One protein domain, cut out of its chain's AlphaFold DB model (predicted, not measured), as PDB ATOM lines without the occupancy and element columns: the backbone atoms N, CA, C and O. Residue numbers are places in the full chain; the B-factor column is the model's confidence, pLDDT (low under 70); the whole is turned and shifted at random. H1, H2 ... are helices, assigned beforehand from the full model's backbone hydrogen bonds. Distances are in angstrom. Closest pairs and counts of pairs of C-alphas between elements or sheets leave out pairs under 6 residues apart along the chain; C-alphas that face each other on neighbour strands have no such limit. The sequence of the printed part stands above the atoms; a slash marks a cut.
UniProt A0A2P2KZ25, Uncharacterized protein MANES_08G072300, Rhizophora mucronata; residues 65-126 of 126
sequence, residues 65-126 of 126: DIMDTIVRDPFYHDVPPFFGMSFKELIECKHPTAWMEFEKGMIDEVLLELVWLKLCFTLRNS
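This is residues 65 to 126 of the 126 residues of the protein "Uncharacterized protein MANES_08G072300" of Rhizophora mucronata (UniProt A0A2P2KZ25). A long helix, H4, is paired with the short helix H3 beside its first part in a helical hairpin, while another short helix, H2, packs crosswise near its last part. The small helix H1 sits next to H2, and the unnamed stretch before it, residues 65 to 78, makes an arm of which residues 68 to 74 stick out free. The printed part has 62 residues with four named helices, in the order H1, H2, H3, H4, and no named strand; the class is all helix. It is only just compact, close to loose, with a radius of gyration of the C-alphas of 12.5 A and spans of 38 by 27 by 16 A.

H4, residues 109 to 124, is 21.8 A long and runs from C-alpha 109 at (155.009, 193.598, 168.485) to C-alpha 124 at (154.676, 200.742, 189.039). It has a kink of 32 degrees near residue 118. H3 is residues 98 to 103, 8.7 A, H2 residues 87 to 93, 10.0 A, and H1 residues 79 to 83, 6.6 A, beginning at C-alpha 79 at (145.049, 191.780, 182.388).

H4 touches H3 with residues 109 to 116 alone; the closest C-alphas, of Ala 98 and Leu 112, are 6.1 A apart. The two form a helical hairpin, at a shallow tilt of 29 degrees, opposite ways. H4 touches H2 with residues 119 to 123 alone, about perpendicular at 75 degrees; the closest C-alphas, of Cys 93 and Cys 120, are 5.5 A apart. H1 and H2 are close but not clearly touching, with the C-alphas of Pro 80 and Phe 87 closest at 5.3 A. H1 and H4 are only just apart, at 8.0 A; H2 and H3 are apart. In H1, H2 and H3 every O i to N i+4 pair is within hydrogen-bond range; in H4, 7 of 12 are.

The C-alphas farthest apart, of Asp 65 and Ser 126, are 38.7 A apart. The printed part has no cut, and the links H1 to H2, H2 to H3 and H3 to H4 are tight. The mean pLDDT of the printed part is 87.2; residues 119 to 126 are under 70.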
ATOM      1  N   ASP A  65     132.125 188.802 165.111       92.75
ATOM      2  CA  ASP A  65     133.386 189.299 165.645       92.75
ATOM      3  C   ASP A  65     134.151 188.145 166.321       92.75
ATOM      4  O   ASP A  65     133.593 187.072 166.584       92.75
ATOM      5  N   ILE A  66     135.441 188.335 166.574       93.31
ATOM      6  CA  ILE A  66     136.287 187.331 167.221       93.31
ATOM      7  C   ILE A  66     136.278 187.558 168.732       93.31
ATOM      8  O   ILE A  66     135.798 186.691 169.470       93.31
ATOM      9  N   MET A  67     136.793 188.707 169.177       92.81
ATOM     10  CA  MET A  67     136.959 189.041 170.595       92.81
ATOM     11  C   MET A  67     135.595 189.329 171.231       92.81
ATOM     12  O   MET A  67     134.725 189.939 170.619       92.81
ATOM     13  N   ASP A  68     135.370 188.792 172.425       90.69
ATOM     14  CA  ASP A  68     134.116 188.809 173.190       90.69
ATOM     15  C   ASP A  68     132.857 188.269 172.479       90.69
ATOM     16  O   ASP A  68     131.769 188.276 173.057       90.69
ATOM     17  N   THR A  69     132.993 187.708 171.271       94.56
ATOM     18  CA  THR A  69     131.912 187.003 170.558       94.56
ATOM     19  C   THR A  69     132.187 185.506 170.457       94.56
ATOM     20  O   THR A  69     131.385 184.698 170.924       94.56
ATOM     21  N   ILE A  70     133.320 185.115 169.863       96.31
ATOM     22  CA  ILE A  70     133.728 183.702 169.763       96.31
ATOM     23  C   ILE A  70     134.795 183.368 170.807       96.31
ATOM     24  O   ILE A  70     134.805 182.265 171.357       96.31
ATOM     25  N   VAL A  71     135.686 184.317 171.092       95.06
ATOM     26  CA  VAL A  71     136.802 184.169 172.028       95.06
ATOM     27  C   VAL A  71     136.626 185.168 173.162       95.06
ATOM     28  O   VAL A  71     136.416 186.342 172.905       95.06
ATOM     29  N   ARG A  72     136.740 184.725 174.418       94.44
ATOM     30  CA  ARG A  72     136.739 185.638 175.572       94.44
ATOM     31  C   ARG A  72     137.972 186.543 175.521       94.44
ATOM     32  O   ARG A  72     139.085 186.017 175.465       94.44
ATOM     33  N   ASP A  73     137.782 187.856 175.625       93.56
ATOM     34  CA  ASP A  73     138.886 188.802 175.774       93.56
ATOM     35  C   ASP A  73     139.432 188.799 177.221       93.56
ATOM     36  O   ASP A  73     138.685 189.069 178.169       93.56
ATOM     37  N   PRO A  74     140.729 188.501 177.445       89.75
ATOM     38  CA  PRO A  74     141.333 188.597 178.774       89.75
ATOM     39  C   PRO A  74     141.487 190.046 179.283       89.75
ATOM     40  O   PRO A  74     141.760 190.249 180.472       89.75
ATOM     41  N   PHE A  75     141.334 191.062 178.425       89.31
ATOM     42  CA  PHE A  75     141.677 192.459 178.713       89.31
ATOM     43  C   PHE A  75     140.957 193.058 179.926       89.31
ATOM     44  O   PHE A  75     141.540 193.853 180.662       89.31
ATOM     45  N   TYR A  76     139.708 192.670 180.174       88.94
ATOM     46  CA  TYR A  76     138.910 193.252 181.257       88.94
ATOM     47  C   TYR A  76     139.110 192.563 182.607       88.94
ATOM     48  O   TYR A  76     139.007 193.210 183.651       88.94
ATOM     49  N   HIS A  77     139.375 191.257 182.602       90.50
ATOM     50  CA  HIS A  77     139.333 190.436 183.814       90.50
ATOM     51  C   HIS A  77     140.695 189.903 184.238       90.50
ATOM     52  O   HIS A  77     140.959 189.832 185.434       90.50
ATOM     53  N   ASP A  78     141.559 189.564 183.286       93.00
ATOM     54  CA  ASP A  78     142.816 188.875 183.567       93.00
ATOM     55  C   ASP A  78     144.009 189.840 183.505       93.00
ATOM     56  O   ASP A  78     144.947 189.744 184.300       93.00
ATOM     57  N   VAL A  79     143.951 190.827 182.606       90.06
ATOM     58  CA  VAL A  79     145.049 191.780 182.388       90.06
ATOM     59  C   VAL A  79     145.248 192.764 183.558       90.06
ATOM     60  O   VAL A  79     146.390 192.906 183.999       90.06
ATOM     61  N   PRO A  80     144.219 193.425 184.132       90.50
ATOM     62  CA  PRO A  80     144.441 194.358 185.241       90.50
ATOM     63  C   PRO A  80     145.035 193.680 186.490       90.50
ATOM     64  O   PRO A  80     146.047 194.175 187.001       90.50
ATOM     65  N   PRO A  81     144.529 192.508 186.943       90.75
ATOM     66  CA  PRO A  81     145.145 191.773 188.047       90.75
ATOM     67  C   PRO A  81     146.584 191.334 187.771       90.75
ATOM     68  O   PRO A  81     147.399 191.363 188.691       90.75
ATOM     69  N   PHE A  82     146.925 190.976 186.525       88.06
ATOM     70  CA  PHE A  82     148.302 190.626 186.152       88.06
ATOM     71  C   PHE A  82     149.286 191.777 186.415       88.06
ATOM     72  O   PHE A  82     150.396 191.551 186.901       88.06
ATOM     73  N   PHE A  83     148.866 193.018 186.159       86.06
ATOM     74  CA  PHE A  83     149.672 194.207 186.447       86.06
ATOM     75  C   PHE A  83     149.548 194.706 187.893       86.06
ATOM     76  O   PHE A  83     150.303 195.592 188.295       86.06
ATOM     77  N   GLY A  84     148.640 194.130 188.686       88.94
ATOM     78  CA  GLY A  84     148.347 194.589 190.043       88.94
ATOM     79  C   GLY A  84     147.701 195.975 190.076       88.94
ATOM     80  O   GLY A  84     147.885 196.703 191.048       88.94
ATOM     81  N   MET A  85     146.985 196.348 189.012       88.44
ATOM     82  CA  MET A  85     146.319 197.641 188.861       88.44
ATOM     83  C   MET A  85     144.808 197.447 188.769       88.44
ATOM     84  O   MET A  85     144.322 196.411 188.301       88.44
ATOM     85  N   SER A  86     144.041 198.461 189.163       91.62
ATOM     86  CA  SER A  86     142.632 198.516 188.784       91.62
ATOM     87  C   SER A  86     142.499 198.705 187.270       91.62
ATOM     88  O   SER A  86     143.376 199.260 186.607       91.62
ATOM     89  N   PHE A  87     141.365 198.284 186.705       90.69
ATOM     90  CA  PHE A  87     141.087 198.507 185.284       90.69
ATOM     91  C   PHE A  87     141.161 199.997 184.915       90.69
ATOM     92  O   PHE A  87     141.705 200.350 183.875       90.69
ATOM     93  N   LYS A  88     140.675 200.882 185.793       91.69
ATOM     94  CA  LYS A  88     140.726 202.330 185.573       91.69
ATOM     95  C   LYS A  88     142.166 202.837 185.449       91.69
ATOM     96  O   LYS A  88     142.475 203.517 184.477       91.69
ATOM     97  N   GLU A  89     143.034 202.470 186.389       90.06
ATOM     98  CA  GLU A  89     144.451 202.859 186.359       90.06
ATOM     99  C   GLU A  89     145.148 202.326 185.106       90.06
ATOM    100  O   GLU A  89     145.889 203.064 184.462       90.06
ATOM    101  N   LEU A  90     144.856 201.080 184.713       88.19
ATOM    102  CA  LEU A  90     145.397 200.485 183.491       88.19
ATOM    103  C   LEU A  90     144.986 201.270 182.233       88.19
ATOM    104  O   LEU A  90     145.801 201.492 181.341       88.19
ATOM    105  N   ILE A  91     143.727 201.705 182.145       89.56
ATOM    106  CA  ILE A  91     143.245 202.508 181.012       89.56
ATOM    107  C   ILE A  91     143.880 203.903 180.988       89.56
ATOM    108  O   ILE A  91     144.148 204.420 179.904       89.56
ATOM    109  N   GLU A  92     144.125 204.502 182.152       89.12
ATOM    110  CA  GLU A  92     144.757 205.821 182.270       89.12
ATOM    111  C   GLU A  92     146.257 205.782 181.942       89.12
ATOM    112  O   GLU A  92     146.780 206.741 181.372       89.12
ATOM    113  N   CYS A  93     146.948 204.683 182.263       86.62
ATOM    114  CA  CYS A  93     148.383 204.547 182.024       86.62
ATOM    115  C   CYS A  93     148.761 203.838 180.723       86.62
ATOM    116  O   CYS A  93     149.925 203.896 180.339       86.62
ATOM    117  N   LYS A  94     147.846 203.158 180.025       86.50
ATOM    118  CA  LYS A  94     148.174 202.565 178.721       86.50
ATOM    119  C   LYS A  94     148.375 203.653 177.665       86.50
ATOM    120  O   LYS A  94     147.729 204.701 177.692       86.50
ATOM    121  N   HIS A  95     149.197 203.376 176.655       89.00
ATOM    122  CA  HIS A  95     149.335 204.299 175.529       89.00
ATOM    123  C   HIS A  95     148.004 204.415 174.757       89.00
ATOM    124  O   HIS A  95     147.411 203.388 174.404       89.00
ATOM    125  N   PRO A  96     147.510 205.631 174.457       89.94
ATOM    126  CA  PRO A  96     146.175 205.809 173.891       89.94
ATOM    127  C   PRO A  96     146.019 205.213 172.486       89.94
ATOM    128  O   PRO A  96     144.932 204.742 172.162       89.94
ATOM    129  N   THR A  97     147.082 205.187 171.671       92.94
ATOM    130  CA  THR A  97     146.992 204.805 170.246       92.94
ATOM    131  C   THR A  97     147.762 203.547 169.856       92.94
ATOM    132  O   THR A  97     147.533 203.039 168.764       92.94
ATOM    133  N   ALA A  98     148.634 203.002 170.714       93.12
ATOM    134  CA  ALA A  98     149.609 201.999 170.257       93.12
ATOM    135  C   ALA A  98     148.936 200.686 169.821       93.12
ATOM    136  O   ALA A  98     149.283 200.143 168.782       93.12
ATOM    137  N   TRP A  99     147.902 200.226 170.532       91.50
ATOM    138  CA  TRP A  99     147.114 199.067 170.094       91.50
ATOM    139  C   TRP A  99     146.409 199.301 168.752       91.50
ATOM    140  O   TRP A  99     146.420 198.444 167.880       91.50
ATOM    141  N   MET A 100     145.865 200.501 168.545       93.69
ATOM    142  CA  MET A 100     145.193 200.878 167.298       93.69
ATOM    143  C   MET A 100     146.162 200.952 166.109       93.69
ATOM    144  O   MET A 100     145.794 200.655 164.975       93.69
ATOM    145  N   GLU A 101     147.392 201.405 166.350       95.25
ATOM    146  CA  GLU A 101     148.470 201.427 165.358       95.25
ATOM    147  C   GLU A 101     148.950 200.007 165.041       95.25
ATOM    148  O   GLU A 101     149.183 199.690 163.873       95.25
ATOM    149  N   PHE A 102     149.020 199.144 166.055       95.38
ATOM    150  CA  PHE A 102     149.360 197.733 165.909       95.38
ATOM    151  C   PHE A 102     148.313 196.977 165.078       95.38
ATOM    152  O   PHE A 102     148.665 196.343 164.088       95.38
ATOM    153  N   GLU A 103     147.019 197.125 165.380       94.06
ATOM    154  CA  GLU A 103     145.929 196.488 164.617       94.06
ATOM    155  C   GLU A 103     145.905 196.903 163.137       94.06
ATOM    156  O   GLU A 103     145.482 196.138 162.271       94.06
ATOM    157  N   LYS A 104     146.378 198.114 162.832       95.69
ATOM    158  CA  LYS A 104     146.503 198.625 161.459       95.69
ATOM    159  C   LYS A 104     147.793 198.186 160.761       95.69
ATOM    160  O   LYS A 104     147.981 198.532 159.596       95.69
ATOM    161  N   GLY A 105     148.679 197.468 161.451       96.19
ATOM    162  CA  GLY A 105     149.985 197.051 160.940       96.19
ATOM    163  C   GLY A 105     150.997 198.195 160.806       96.19
ATOM    164  O   GLY A 105     151.930 198.087 160.014       96.19
ATOM    165  N   MET A 106     150.805 199.302 161.532       97.25
ATOM    166  CA  MET A 106     151.711 200.461 161.506       97.25
ATOM    167  C   MET A 106     152.918 200.278 162.432       97.25
ATOM    168  O   MET A 106     153.971 200.864 162.183       97.25
ATOM    169  N   ILE A 107     152.757 199.489 163.497       95.38
ATOM    170  CA  ILE A 107     153.818 199.111 164.433       95.38
ATOM    171  C   ILE A 107     153.820 197.593 164.623       95.38
ATOM    172  O   ILE A 107     152.778 196.954 164.487       95.38
ATOM    173  N   ASP A 108     154.987 197.032 164.926       95.31
ATOM    174  CA  ASP A 108     155.163 195.612 165.225       95.31
ATOM    175  C   ASP A 108     155.002 195.324 166.728       95.31
ATOM    176  O   ASP A 108     154.767 196.220 167.547       95.31
ATOM    177  N   GLU A 109     155.125 194.052 167.102       92.88
ATOM    178  CA  GLU A 109     155.009 193.598 168.485       92.88
ATOM    179  C   GLU A 109     156.104 194.196 169.375       92.88
ATOM    180  O   GLU A 109     155.834 194.584 170.511       92.88
ATOM    181  N   VAL A 110     157.330 194.323 168.859       93.12
ATOM    182  CA  VAL A 110     158.470 194.861 169.618       93.12
ATOM    183  C   VAL A 110     158.209 196.315 170.004       93.12
ATOM    184  O   VAL A 110     158.423 196.713 171.153       93.12
ATOM    185  N   LEU A 111     157.720 197.121 169.063       92.00
ATOM    186  CA  LEU A 111     157.386 198.510 169.333       92.00
ATOM    187  C   LEU A 111     156.129 198.634 170.206       92.00
ATOM    188  O   LEU A 111     156.103 199.483 171.102       92.00
ATOM    189  N   LEU A 112     155.126 197.770 170.015       91.06
ATOM    190  CA  LEU A 112     153.959 197.706 170.896       91.06
ATOM    191  C   LEU A 112     154.379 197.442 172.348       91.06
ATOM    192  O   LEU A 112     153.957 198.178 173.240       91.06
ATOM    193  N   GLU A 113     155.242 196.454 172.597       88.00
ATOM    194  CA  GLU A 113     155.762 196.156 173.937       88.00
ATOM    195  C   GLU A 113     156.464 197.376 174.549       88.00
ATOM    196  O   GLU A 113     156.204 197.756 175.695       88.00
ATOM    197  N   LEU A 114     157.311 198.052 173.771       88.19
ATOM    198  CA  LEU A 114     158.066 199.212 174.243       88.19
ATOM    199  C   LEU A 114     157.205 200.434 174.560       88.19
ATOM    200  O   LEU A 114     157.609 201.234 175.402       88.19
ATOM    201  N   VAL A 115     156.065 200.615 173.898       87.44
ATOM    202  CA  VAL A 115     155.223 201.807 174.080       87.44
ATOM    203  C   VAL A 115     154.062 201.523 175.035       87.44
ATOM    204  O   VAL A 115     153.789 202.321 175.933       87.44
ATOM    205  N   TRP A 116     153.408 200.370 174.895       83.19
ATOM    206  CA  TRP A 116     152.258 199.971 175.707       83.19
ATOM    207  C   TRP A 116     152.668 199.475 177.098       83.19
ATOM    208  O   TRP A 116     152.156 199.976 178.103       83.19
ATOM    209  N   LEU A 117     153.613 198.524 177.184       72.81
ATOM    210  CA  LEU A 117     154.007 197.932 178.472       72.81
ATOM    211  C   LEU A 117     154.883 198.881 179.281       72.81
ATOM    212  O   LEU A 117     154.749 198.947 180.500       72.81
ATOM    213  N   LYS A 118     155.772 199.633 178.625       71.06
ATOM    214  CA  LYS A 118     156.720 200.509 179.327       71.06
ATOM    215  C   LYS A 118     156.022 201.623 180.099       71.06
ATOM    216  O   LYS A 118     156.478 201.952 181.191       71.06
ATOM    217  N   LEU A 119     154.913 202.161 179.589       66.38
ATOM    218  CA  LEU A 119     154.143 203.189 180.290       66.38
ATOM    219  C   LEU A 119     153.493 202.620 181.566       66.38
ATOM    220  O   LEU A 119     153.667 203.183 182.645       66.38
ATOM    221  N   CYS A 120     152.885 201.433 181.471       69.25
ATOM    222  CA  CYS A 120     152.291 200.737 182.617       69.25
ATOM    223  C   CYS A 120     153.354 200.304 183.649       69.25
ATOM    224  O   CYS A 120     153.175 200.455 184.855       69.25
ATOM    225  N   PHE A 121     154.497 199.780 183.197       69.75
ATOM    226  CA  PHE A 121     155.524 199.230 184.087       69.75
ATOM    227  C   PHE A 121     156.382 200.308 184.767       69.75
ATOM    228  O   PHE A 121     156.841 200.107 185.892       69.75
ATOM    229  N   THR A 122     156.596 201.452 184.107       66.56
ATOM    230  CA  THR A 122     157.377 202.565 184.677       66.56
ATOM    231  C   THR A 122     156.655 203.180 185.873       66.56
ATOM    232  O   THR A 122     157.279 203.364 186.911       66.56
ATOM    233  N   LEU A 123     155.337 203.400 185.784       59.59
ATOM    234  CA  LEU A 123     154.550 203.956 186.896       59.59
ATOM    235  C   LEU A 123     154.460 203.028 188.116       59.59
ATOM    236  O   LEU A 123     154.238 203.502 189.222       59.59
ATOM    237  N   ARG A 124     154.660 201.717 187.937       66.38
ATOM    238  CA  ARG A 124     154.676 200.742 189.039       66.38
ATOM    239  C   ARG A 124     155.970 200.771 189.862       66.38
ATOM    240  O   ARG A 124     155.940 200.418 191.036       66.38
ATOM    241  N   ASN A 125     157.105 201.098 189.242       60.06
ATOM    242  CA  ASN A 125     158.428 201.039 189.882       60.06
ATOM    243  C   ASN A 125     158.974 202.427 190.277       60.06
ATOM    244  O   ASN A 125     160.159 202.536 190.595       60.06
ATOM    245  N   SER A 126     158.142 203.472 190.213       54.38
ATOM    246  CA  SER A 126     158.447 204.827 190.696       54.38
ATOM    247  C   SER A 126     157.966 205.059 192.121       54.38
ATOM    248  O   SER A 126     156.983 204.410 192.533       54.38
TER     249      SER A 126